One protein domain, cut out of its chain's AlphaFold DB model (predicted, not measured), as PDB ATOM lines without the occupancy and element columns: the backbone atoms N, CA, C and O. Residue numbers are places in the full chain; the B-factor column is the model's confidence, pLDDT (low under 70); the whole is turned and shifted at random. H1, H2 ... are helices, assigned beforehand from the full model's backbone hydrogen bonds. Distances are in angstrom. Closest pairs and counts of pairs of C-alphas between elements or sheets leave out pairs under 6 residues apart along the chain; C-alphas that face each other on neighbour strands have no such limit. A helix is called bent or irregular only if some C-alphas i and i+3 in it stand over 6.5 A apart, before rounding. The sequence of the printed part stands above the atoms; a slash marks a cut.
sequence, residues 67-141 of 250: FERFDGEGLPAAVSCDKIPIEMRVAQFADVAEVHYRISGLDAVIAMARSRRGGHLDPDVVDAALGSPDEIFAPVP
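AT A GLANCE: This is residues 67 to 141 of the 250 residues of a protein of Cryobacterium sp. MDB2-33-2 (UniProt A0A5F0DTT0). One long helix, H1, folds back on itself at a sharp bend, and the shorter H2 returns beside its second arm, H1b; the centres of H1a, H1b and H2 make a triangle. Residues 67 to 85, with no named element, form a looped head at one end of the long axis, and H3 with the final residues lies at the other. The printed part has 75 residues with three named helices, in the order H1, H2, H3, and no named strand; the class is all helix. It is compact, with a radius of gyration of the C-alphas of 12.3 A, and its spans of 38 by 19 by 19 A are only just elongated.

IN THESE COORDINATES: H1, residues 86 to 116, was assigned as one helix by its hydrogen bonds, but it is bent: C-alphas 103 and 106 are 9.5 A apart. Arm H1a, residues 86 to 103, begins at C-alpha 86 (14.962, -6.663, 36.281) and is 26.3 A long; arm H1b, residues 106 to 116, is 15.5 A long. H2 is residues 123 to 131, 12.0 A, and H3, residues 133 to 136, ends at C-alpha 136 (13.551, -8.692, 53.198).

HOW THE PARTS SIT: H1a, with residues 93 to 101 alone, touches H1b at a steep tilt of 47 degrees, opposite ways; their closest C-alphas, His 100 and Val 109, are 5.4 A apart. With residues 89 to 93 alone it touches H2, at a steep tilt of 50 degrees, the same way, closest at the C-alphas of Val 90 and Val 125, 6.3 A. H1b and H2 form a helical hairpin at a shallow tilt of 21 degrees, opposite ways; they only just touch, with 3 pairs of C-alphas within 8 A, the closest Ala 113 and Val 126 at 6.2 A. The helix packing is only just mostly crossed, with 1 of these 3 pairs at a shallow tilt. H3 is close to H2 but not clearly touching it, the closest C-alphas, Ala 129 and Ile 136, being 7.0 A apart, and H1a and H3 are apart. Every O i to N i+4 pair is within hydrogen-bond range in H1b and H2, and 13 of 14 are in H1a; H3 is too short for such a pair.

THE WHOLE: The two C-alphas farthest apart, those of Ala 77 and Pro 141, are 39.7 A apart. The printed part has no cut; the link H1 to H2 is short and H2 to H3 tight. The mean pLDDT of the printed part is 92.2, and residue 141 alone is under 70.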
ATOM      1  N   PHE A  67      24.318 -15.616  34.400       91.25
ATOM      2  CA  PHE A  67      25.746 -15.371  34.643       91.25
ATOM      3  C   PHE A  67      26.241 -14.013  34.120       91.25
ATOM      4  O   PHE A  67      27.446 -13.730  34.166       91.25
ATOM      5  N   GLU A  68      25.332 -13.175  33.619       93.94
ATOM      6  CA  GLU A  68      25.657 -11.805  33.251       93.94
ATOM      7  C   GLU A  68      25.899 -10.965  34.505       93.94
ATOM      8  O   GLU A  68      25.495 -11.324  35.609       93.94
ATOM      9  N   ARG A  69      26.591  -9.841  34.353       95.50
ATOM     10  CA  ARG A  69      26.905  -8.941  35.464       95.50
ATOM     11  C   ARG A  69      26.474  -7.543  35.103       95.50
ATOM     12  O   ARG A  69      26.594  -7.152  33.944       95.50
ATOM     13  N   PHE A  70      26.055  -6.774  36.100       96.94
ATOM     14  CA  PHE A  70      25.597  -5.412  35.860       96.94
ATOM     15  C   PHE A  70      26.656  -4.546  35.147       96.94
ATOM     16  O   PHE A  70      26.312  -3.798  34.236       96.94
ATOM     17  N   ASP A  71      27.940  -4.721  35.473       95.56
ATOM     18  CA  ASP A  71      29.097  -4.054  34.852       95.56
ATOM     19  C   ASP A  71      29.490  -4.555  33.449       95.56
ATOM     20  O   ASP A  71      30.381  -3.980  32.822       95.56
ATOM     21  N   GLY A  72      28.852  -5.607  32.931       94.25
ATOM     22  CA  GLY A  72      29.198  -6.204  31.637       94.25
ATOM     23  C   GLY A  72      30.452  -7.080  31.653       94.25
ATOM     24  O   GLY A  72      30.897  -7.540  30.601       94.25
ATOM     25  N   GLU A  73      31.030  -7.376  32.820       90.75
ATOM     26  CA  GLU A  73      32.094  -8.385  32.929       90.75
ATOM     27  C   GLU A  73      31.542  -9.821  32.940       90.75
ATOM     28  O   GLU A  73      32.301 -10.791  33.027       90.75
ATOM     29  N   GLY A  74      30.216  -9.953  32.865       88.31
ATOM     30  CA  GLY A  74      29.488 -11.210  32.824       88.31
ATOM     31  C   GLY A  74      29.695 -12.008  31.543       88.31
ATOM     32  O   GLY A  74      30.363 -11.590  30.592       88.31
ATOM     33  N   LEU A  75      29.150 -13.217  31.561       87.62
ATOM     34  CA  LEU A  75      29.199 -14.173  30.463       87.62
ATOM     35  C   LEU A  75      27.808 -14.810  30.314       87.62
ATOM     36  O   LEU A  75      27.096 -14.928  31.307       87.62
ATOM     37  N   PRO A  76      27.433 -15.300  29.125       83.88
ATOM     38  CA  PRO A  76      28.274 -15.490  27.943       83.88
ATOM     39  C   PRO A  76      28.298 -14.310  26.960       83.88
ATOM     40  O   PRO A  76      29.218 -14.244  26.147       83.88
ATOM     41  N   ALA A  77      27.321 -13.406  27.007       85.75
ATOM     42  CA  ALA A  77      27.149 -12.322  26.042       85.75
ATOM     43  C   ALA A  77      27.727 -10.978  26.519       85.75
ATOM     44  O   ALA A  77      27.822 -10.056  25.706       85.75
ATOM     45  N   ALA A  78      28.158 -10.878  27.785       88.56
ATOM     46  CA  ALA A  78      28.710  -9.657  28.380       88.56
ATOM     47  C   ALA A  78      27.726  -8.479  28.285       88.56
ATOM     48  O   ALA A  78      28.087  -7.339  27.980       88.56
ATOM     49  N   VAL A  79      26.448  -8.791  28.498       91.44
ATOM     50  CA  VAL A  79      25.360  -7.815  28.521       91.44
ATOM     51  C   VAL A  79      25.382  -7.100  29.871       91.44
ATOM     52  O   VAL A  79      25.665  -7.715  30.892       91.44
ATOM     53  N   SER A  80      25.099  -5.797  29.875       93.62
ATOM     54  CA  SER A  80      25.209  -4.942  31.057       93.62
ATOM     55  C   SER A  80      23.952  -4.114  31.308       93.62
ATOM     56  O   SER A  80      23.127  -3.917  30.410       93.62
ATOM     57  N   CYS A  81      23.855  -3.586  32.527       94.19
ATOM     58  CA  CYS A  81      22.860  -2.601  32.938       94.19
ATOM     59  C   CYS A  81      21.401  -3.019  32.649       94.19
ATOM     60  O   CYS A  81      20.963  -4.113  33.004       94.19
ATOM     61  N   ASP A  82      20.650  -2.127  32.006       92.56
ATOM     62  CA  ASP A  82      19.228  -2.206  31.668       92.56
ATOM     63  C   ASP A  82      18.890  -3.278  30.626       92.56
ATOM     64  O   ASP A  82      17.728  -3.643  30.461       92.56
ATOM     65  N   LYS A  83      19.900  -3.822  29.944       94.94
ATOM     66  CA  LYS A  83      19.724  -4.947  29.022       94.94
ATOM     67  C   LYS A  83      19.567  -6.287  29.743       94.94
ATOM     68  O   LYS A  83      19.184  -7.263  29.102       94.94
ATOM     69  N   ILE A  84      19.886  -6.348  31.037       95.06
ATOM     70  CA  ILE A  84      19.587  -7.496  31.894       95.06
ATOM     71  C   ILE A  84      18.178  -7.281  32.476       95.06
ATOM     72  O   ILE A  84      17.961  -6.266  33.150       95.06
ATOM     73  N   PRO A  85      17.221  -8.209  32.260       95.69
ATOM     74  CA  PRO A  85      15.874  -8.094  32.821       95.69
ATOM     75  C   PRO A  85      15.900  -7.858  34.337       95.69
ATOM     76  O   PRO A  85      16.743  -8.420  35.045       95.69
ATOM     77  N   ILE A  86      14.997  -7.018  34.850       96.06
ATOM     78  CA  ILE A  86      14.962  -6.663  36.281       96.06
ATOM     79  C   ILE A  86      14.762  -7.900  37.161       96.06
ATOM     80  O   ILE A  86      15.389  -8.015  38.209       96.06
ATOM     81  N   GLU A  87      13.976  -8.865  36.693       94.94
ATOM     82  CA  GLU A  87      13.727 -10.150  37.335       94.94
ATOM     83  C   GLU A  87      15.037 -10.912  37.559       94.94
ATOM     84  O   GLU A  87      15.270 -11.445  38.645       94.94
ATOM     85  N   MET A  88      15.933 -10.902  36.565       95.69
ATOM     86  CA  MET A  88      17.249 -11.522  36.699       95.69
ATOM     87  C   MET A  88      18.162 -10.719  37.628       95.69
ATOM     88  O   MET A  88      18.827 -11.308  38.475       95.69
ATOM     89  N   ARG A  89      18.168  -9.381  37.538       97.38
ATOM     90  CA  ARG A  89      18.974  -8.532  38.439       97.38
ATOM     91  C   ARG A  89      18.591  -8.750  39.912       97.38
ATOM     92  O   ARG A  89      19.471  -8.851  40.768       97.38
ATOM     93  N   VAL A  90      17.295  -8.896  40.198       96.75
ATOM     94  CA  VAL A  90      16.773  -9.246  41.530       96.75
ATOM     95  C   VAL A  90      17.185 -10.666  41.933       96.75
ATOM     96  O   VAL A  90      17.698 -10.856  43.036       96.75
ATOM     97  N   ALA A  91      17.028 -11.656  41.047       95.62
ATOM     98  CA  ALA A  91      17.410 -13.042  41.327       95.62
ATOM     99  C   ALA A  91      18.914 -13.196  41.622       95.62
ATOM    100  O   ALA A  91      19.290 -13.896  42.560       95.62
ATOM    101  N   GLN A  92      19.777 -12.496  40.882       96.00
ATOM    102  CA  GLN A  92      21.229 -12.491  41.092       96.00
ATOM    103  C   GLN A  92      21.624 -11.886  42.441       96.00
ATOM    104  O   GLN A  92      22.525 -12.397  43.110       96.00
ATOM    105  N   PHE A  93      20.956 -10.807  42.864       97.00
ATOM    106  CA  PHE A  93      21.141 -10.271  44.211       97.00
ATOM    107  C   PHE A  93      20.740 -11.308  45.265       97.00
ATOM    108  O   PHE A  93      21.530 -11.588  46.168       97.00
ATOM    109  N   ALA A  94      19.548 -11.898  45.128       95.00
ATOM    110  CA  ALA A  94      19.004 -12.859  46.082       95.00
ATOM    111  C   ALA A  94      19.890 -14.110  46.231       95.00
ATOM    112  O   ALA A  94      20.167 -14.515  47.359       95.00
ATOM    113  N   ASP A  95      20.398 -14.667  45.126       93.94
ATOM    114  CA  ASP A  95      21.293 -15.837  45.119       93.94
ATOM    115  C   ASP A  95      22.568 -15.587  45.942       93.94
ATOM    116  O   ASP A  95      22.929 -16.353  46.840       93.94
ATOM    117  N   VAL A  96      23.231 -14.450  45.714       92.75
ATOM    118  CA  VAL A  96      24.445 -14.109  46.465       92.75
ATOM    119  C   VAL A  96      24.113 -13.737  47.915       92.75
ATOM    120  O   VAL A  96      24.886 -14.068  48.821       92.75
ATOM    121  N   ALA A  97      22.993 -13.051  48.152       93.81
ATOM    122  CA  ALA A  97      22.573 -12.627  49.482       93.81
ATOM    123  C   ALA A  97      22.221 -13.812  50.393       93.81
ATOM    124  O   ALA A  97      22.699 -13.834  51.526       93.81
ATOM    125  N   GLU A  98      21.484 -14.819  49.905       92.31
ATOM    126  CA  GLU A  98      21.127 -16.029  50.671       92.31
ATOM    127  C   GLU A  98      22.369 -16.705  51.247       92.31
ATOM    128  O   GLU A  98      22.444 -16.979  52.447       92.31
ATOM    129  N   VAL A  99      23.395 -16.892  50.411       88.75
ATOM    130  CA  VAL A  99      24.631 -17.564  50.818       88.75
ATOM    131  C   VAL A  99      25.343 -16.793  51.932       88.75
ATOM    132  O   VAL A  99      25.819 -17.402  52.891       88.75
ATOM    133  N   HIS A 100      25.422 -15.463  51.827       90.88
ATOM    134  CA  HIS A 100      26.082 -14.635  52.843       90.88
ATOM    135  C   HIS A 100      25.260 -14.566  54.131       90.88
ATOM    136  O   HIS A 100      25.835 -14.656  55.218       90.88
ATOM    137  N   TYR A 101      23.934 -14.481  54.009       90.94
ATOM    138  CA  TYR A 101      23.019 -14.478  55.141       90.94
ATOM    139  C   TYR A 101      23.126 -15.774  55.944       90.94
ATOM    140  O   TYR A 101      23.324 -15.742  57.157       90.94
ATOM    141  N   ARG A 102      23.098 -16.926  55.266       86.56
ATOM    142  CA  ARG A 102      23.189 -18.243  55.907       86.56
ATOM    143  C   ARG A 102      24.510 -18.469  56.643       86.56
ATOM    144  O   ARG A 102      24.529 -19.163  57.654       86.56
ATOM    145  N   ILE A 103      25.619 -17.941  56.122       84.31
ATOM    146  CA  ILE A 103      26.957 -18.174  56.692       84.31
ATOM    147  C   ILE A 103      27.266 -17.193  57.829       84.31
ATOM    148  O   ILE A 103      27.842 -17.598  58.837       84.31
ATOM    149  N   SER A 104      26.907 -15.918  57.660       91.12
ATOM    150  CA  SER A 104      27.416 -14.829  58.505       91.12
ATOM    151  C   SER A 104      26.368 -13.772  58.878       91.12
ATOM    152  O   SER A 104      26.724 -12.745  59.453       91.12
ATOM    153  N   GLY A 105      25.090 -14.003  58.575       90.62
ATOM    154  CA  GLY A 105      23.991 -13.106  58.927       90.62
ATOM    155  C   GLY A 105      23.923 -11.825  58.091       90.62
ATOM    156  O   GLY A 105      24.607 -11.658  57.077       90.62
ATOM    157  N   LEU A 106      23.057 -10.909  58.529       92.31
ATOM    158  CA  LEU A 106      22.674  -9.710  57.780       92.31
ATOM    159  C   LEU A 106      23.843  -8.751  57.514       92.31
ATOM    160  O   LEU A 106      23.977  -8.242  56.403       92.31
ATOM    161  N   ASP A 107      24.741  -8.558  58.481       93.38
ATOM    162  CA  ASP A 107      25.899  -7.667  58.325       93.38
ATOM    163  C   ASP A 107      26.795  -8.076  57.148       93.38
ATOM    164  O   ASP A 107      27.307  -7.229  56.408       93.38
ATOM    165  N   ALA A 108      26.951  -9.385  56.926       93.44
ATOM    166  CA  ALA A 108      27.724  -9.902  55.807       93.44
ATOM    167  C   ALA A 108      27.033  -9.657  54.463       93.44
ATOM    168  O   ALA A 108      27.715  -9.360  53.479       93.44
ATOM    169  N   VAL A 109      25.700  -9.730  54.419       94.88
ATOM    170  CA  VAL A 109      24.921  -9.357  53.231       94.88
ATOM    171  C   VAL A 109      25.116  -7.880  52.923       94.88
ATOM    172  O   VAL A 109      25.445  -7.544  51.789       94.88
ATOM    173  N   ILE A 110      24.994  -7.004  53.924       94.94
ATOM    174  CA  ILE A 110      25.154  -5.553  53.753       94.94
ATOM    175  C   ILE A 110      26.557  -5.225  53.229       94.94
ATOM    176  O   ILE A 110      26.704  -4.468  52.265       94.94
ATOM    177  N   ALA A 111      27.596  -5.811  53.829       95.12
ATOM    178  CA  ALA A 111      28.975  -5.615  53.390       95.12
ATOM    179  C   ALA A 111      29.196  -6.116  51.951       95.12
ATOM    180  O   ALA A 111      29.777  -5.406  51.126       95.12
ATOM    181  N   MET A 112      28.694  -7.314  51.631       96.00
ATOM    182  CA  MET A 112      28.775  -7.901  50.293       96.00
ATOM    183  C   MET A 112      28.059  -7.028  49.259       96.00
ATOM    184  O   MET A 112      28.675  -6.660  48.254       96.00
ATOM    185  N   ALA A 113      26.811  -6.643  49.532       96.38
ATOM    186  CA  ALA A 113      25.973  -5.840  48.651       96.38
ATOM    187  C   ALA A 113      26.640  -4.497  48.333       96.38
ATOM    188  O   ALA A 113      26.816  -4.156  47.164       96.38
ATOM    189  N   ARG A 114      27.133  -3.787  49.359       96.56
ATOM    190  CA  ARG A 114      27.871  -2.524  49.183       96.56
ATOM    191  C   ARG A 114      29.139  -2.696  48.352       96.56
ATOM    192  O   ARG A 114      29.411  -1.867  47.491       96.56
ATOM    193  N   SER A 115      29.901  -3.767  48.579       97.25
ATOM    194  CA  SER A 115      31.157  -4.010  47.852       97.25
ATOM    195  C   SER A 115      30.962  -4.323  46.365       97.25
ATOM    196  O   SER A 115      31.889  -4.149  45.578       97.25
ATOM    197  N   ARG A 116      29.775  -4.810  45.979       96.94
ATOM    198  CA  ARG A 116      29.463  -5.257  44.614       96.94
ATOM    199  C   ARG A 116      28.489  -4.347  43.868       96.94
ATOM    200  O   ARG A 116      28.249  -4.593  42.685       96.94
ATOM    201  N   ARG A 117      27.951  -3.323  44.535       97.50
ATOM    202  CA  ARG A 117      27.032  -2.321  43.984       97.50
ATOM    203  C   ARG A 117      27.650  -1.615  42.773       97.50
ATOM    204  O   ARG A 117      28.730  -1.043  42.885       97.50
ATOM    205  N   GLY A 118      26.970  -1.642  41.629       94.75
ATOM    206  CA  GLY A 118      27.438  -1.055  40.364       94.75
ATOM    207  C   GLY A 118      28.513  -1.865  39.634       94.75
ATOM    208  O   GLY A 118      28.885  -1.498  38.525       94.75
ATOM    209  N   GLY A 119      28.999  -2.948  40.246       95.38
ATOM    210  CA  GLY A 119      29.896  -3.925  39.637       95.38
ATOM    211  C   GLY A 119      29.116  -5.170  39.231       95.38
ATOM    212  O   GLY A 119      28.432  -5.208  38.215       95.38
ATOM    213  N   HIS A 120      29.158  -6.198  40.082       94.19
ATOM    214  CA  HIS A 120      28.366  -7.410  39.857       94.19
ATOM    215  C   HIS A 120      26.863  -7.121  39.959       94.19
ATOM    216  O   HIS A 120      26.082  -7.632  39.166       94.19
ATOM    217  N   LEU A 121      26.474  -6.324  40.954       97.44
ATOM    218  CA  LEU A 121      25.083  -6.146  41.344       97.44
ATOM    219  C   LEU A 121      24.567  -4.785  40.902       97.44
ATOM    220  O   LEU A 121      25.274  -3.778  40.978       97.44
ATOM    221  N   ASP A 122      23.307  -4.776  40.502       98.06
ATOM    222  CA  ASP A 122      22.569  -3.572  40.164       98.06
ATOM    223  C   ASP A 122      22.479  -2.604  41.362       98.06
ATOM    224  O   ASP A 122      22.014  -3.010  42.433       98.06
ATOM    225  N   PRO A 123      22.915  -1.339  41.209       98.00
ATOM    226  CA  PRO A 123      22.744  -0.292  42.206       98.00
ATOM    227  C   PRO A 123      21.324  -0.144  42.742       98.00
ATOM    228  O   PRO A 123      21.170  -0.026  43.954       98.00
ATOM    229  N   ASP A 124      20.313  -0.181  41.874       97.62
ATOM    230  CA  ASP A 124      18.931   0.116  42.261       97.62
ATOM    231  C   ASP A 124      18.348  -1.024  43.105       97.62
ATOM    232  O   ASP A 124      17.696  -0.790  44.123       97.62
ATOM    233  N   VAL A 125      18.654  -2.272  42.734       97.25
ATOM    234  CA  VAL A 125      18.276  -3.467  43.508       97.25
ATOM    235  C   VAL A 125      18.978  -3.478  44.863       97.25
ATOM    236  O   VAL A 125      18.348  -3.761  45.881       97.25
ATOM    237  N   VAL A 126      20.276  -3.153  44.897       97.50
ATOM    238  CA  VAL A 126      21.032  -3.070  46.154       97.50
ATOM    239  C   VAL A 126      20.454  -1.986  47.060       97.50
ATOM    240  O   VAL A 126      20.253  -2.237  48.245       97.50
ATOM    241  N   ASP A 127      20.173  -0.799  46.528       97.06
ATOM    242  CA  ASP A 127      19.655   0.314  47.322       97.06
ATOM    243  C   ASP A 127      18.255   0.017  47.863       97.06
ATOM    244  O   ASP A 127      17.997   0.265  49.042       97.06
ATOM    245  N   ALA A 128      17.382  -0.586  47.050       95.75
ATOM    246  CA  ALA A 128      16.075  -1.053  47.501       95.75
ATOM    247  C   ALA A 128      16.211  -2.086  48.632       95.75
ATOM    248  O   ALA A 128      15.565  -1.956  49.671       95.75
ATOM    249  N   ALA A 129      17.107  -3.068  48.475       94.06
ATOM    250  CA  ALA A 129      17.299  -4.109  49.476       94.06
ATOM    251  C   ALA A 129      17.876  -3.584  50.802       94.06
ATOM    252  O   ALA A 129      17.495  -4.032  51.882       94.06
ATOM    253  N   LEU A 130      18.791  -2.615  50.730       94.31
ATOM    254  CA  LEU A 130      19.401  -1.991  51.904       94.31
ATOM    255  C   LEU A 130      18.532  -0.896  52.537       94.31
ATOM    256  O   LEU A 130      18.832  -0.473  53.653       94.31
ATOM    257  N   GLY A 131      17.477  -0.443  51.856       94.69
ATOM    258  CA  GLY A 131      16.482   0.475  52.409       94.69
ATOM    259  C   GLY A 131      15.569  -0.179  53.450       94.69
ATOM    260  O   GLY A 131      15.131   0.490  54.386       94.69
ATOM    261  N   SER A 132      15.324  -1.488  53.325       91.94
ATOM    262  CA  SER A 132      14.454  -2.258  54.230       91.94
ATOM    263  C   SER A 132      14.994  -3.677  54.485       91.94
ATOM    264  O   SER A 132      14.311  -4.666  54.217       91.94
ATOM    265  N   PRO A 133      16.228  -3.817  55.009       88.06
ATOM    266  CA  PRO A 133      16.880  -5.117  55.141       88.06
ATOM    267  C   PRO A 133      16.157  -6.035  56.138       88.06
ATOM    268  O   PRO A 133      16.057  -7.234  55.899       88.06
ATOM    269  N   ASP A 134      15.599  -5.484  57.216       86.56
ATOM    270  CA  ASP A 134      14.886  -6.274  58.226       86.56
ATOM    271  C   ASP A 134      13.588  -6.895  57.687       86.56
ATOM    272  O   ASP A 134      13.174  -7.945  58.168       86.56
ATOM    273  N   GLU A 135      12.961  -6.278  56.682       86.62
ATOM    274  CA  GLU A 135      11.755  -6.804  56.030       86.62
ATOM    275  C   GLU A 135      12.104  -7.931  55.052       86.62
ATOM    276  O   GLU A 135      11.488  -8.992  55.072       86.62
ATOM    277  N   ILE A 136      13.138  -7.730  54.232       86.12
ATOM    278  CA  ILE A 136      13.551  -8.692  53.198       86.12
ATOM    279  C   ILE A 136      14.170  -9.951  53.809       86.12
ATOM    280  O   ILE A 136      13.951 -11.054  53.314       86.12
ATOM    281  N   PHE A 137      14.951  -9.787  54.878       84.50
ATOM    282  CA  PHE A 137      15.612 -10.888  55.578       84.50
ATOM    283  C   PHE A 137      14.859 -11.319  56.841       84.50
ATOM    284  O   PHE A 137      15.410 -12.062  57.662       84.50
ATOM    285  N   ALA A 138      13.606 -10.876  56.996       82.19
ATOM    286  CA  ALA A 138      12.738 -11.327  58.069       82.19
ATOM    287  C   ALA A 138      12.688 -12.864  58.083       82.19
ATOM    288  O   ALA A 138      12.625 -13.496  57.022       82.19
ATOM    289  N   PRO A 139      12.706 -13.499  59.268       73.88
ATOM    290  CA  PRO A 139      12.513 -14.934  59.351       73.88
ATOM    291  C   PRO A 139      11.194 -15.308  58.678       73.88
ATOM    292  O   PRO A 139      10.146 -14.751  59.017       73.88
ATOM    293  N   VAL A 140      11.239 -16.279  57.766       70.06
ATOM    294  CA  VAL A 140      10.020 -16.951  57.315       70.06
ATOM    295  C   VAL A 140       9.348 -17.513  58.576       70.06
ATOM    296  O   VAL A 140      10.048 -18.151  59.377       70.06
ATOM    297  N   PRO A 141       8.055 -17.223  58.828       66.81
ATOM    298  CA  PRO A 141       7.351 -17.708  60.009       66.81
ATOM    299  C   PRO A 141       7.595 -19.204  60.214       66.81
ATOM    300  O   PRO A 141       7.753 -19.948  59.251       66.81
TER     301      PRO A 141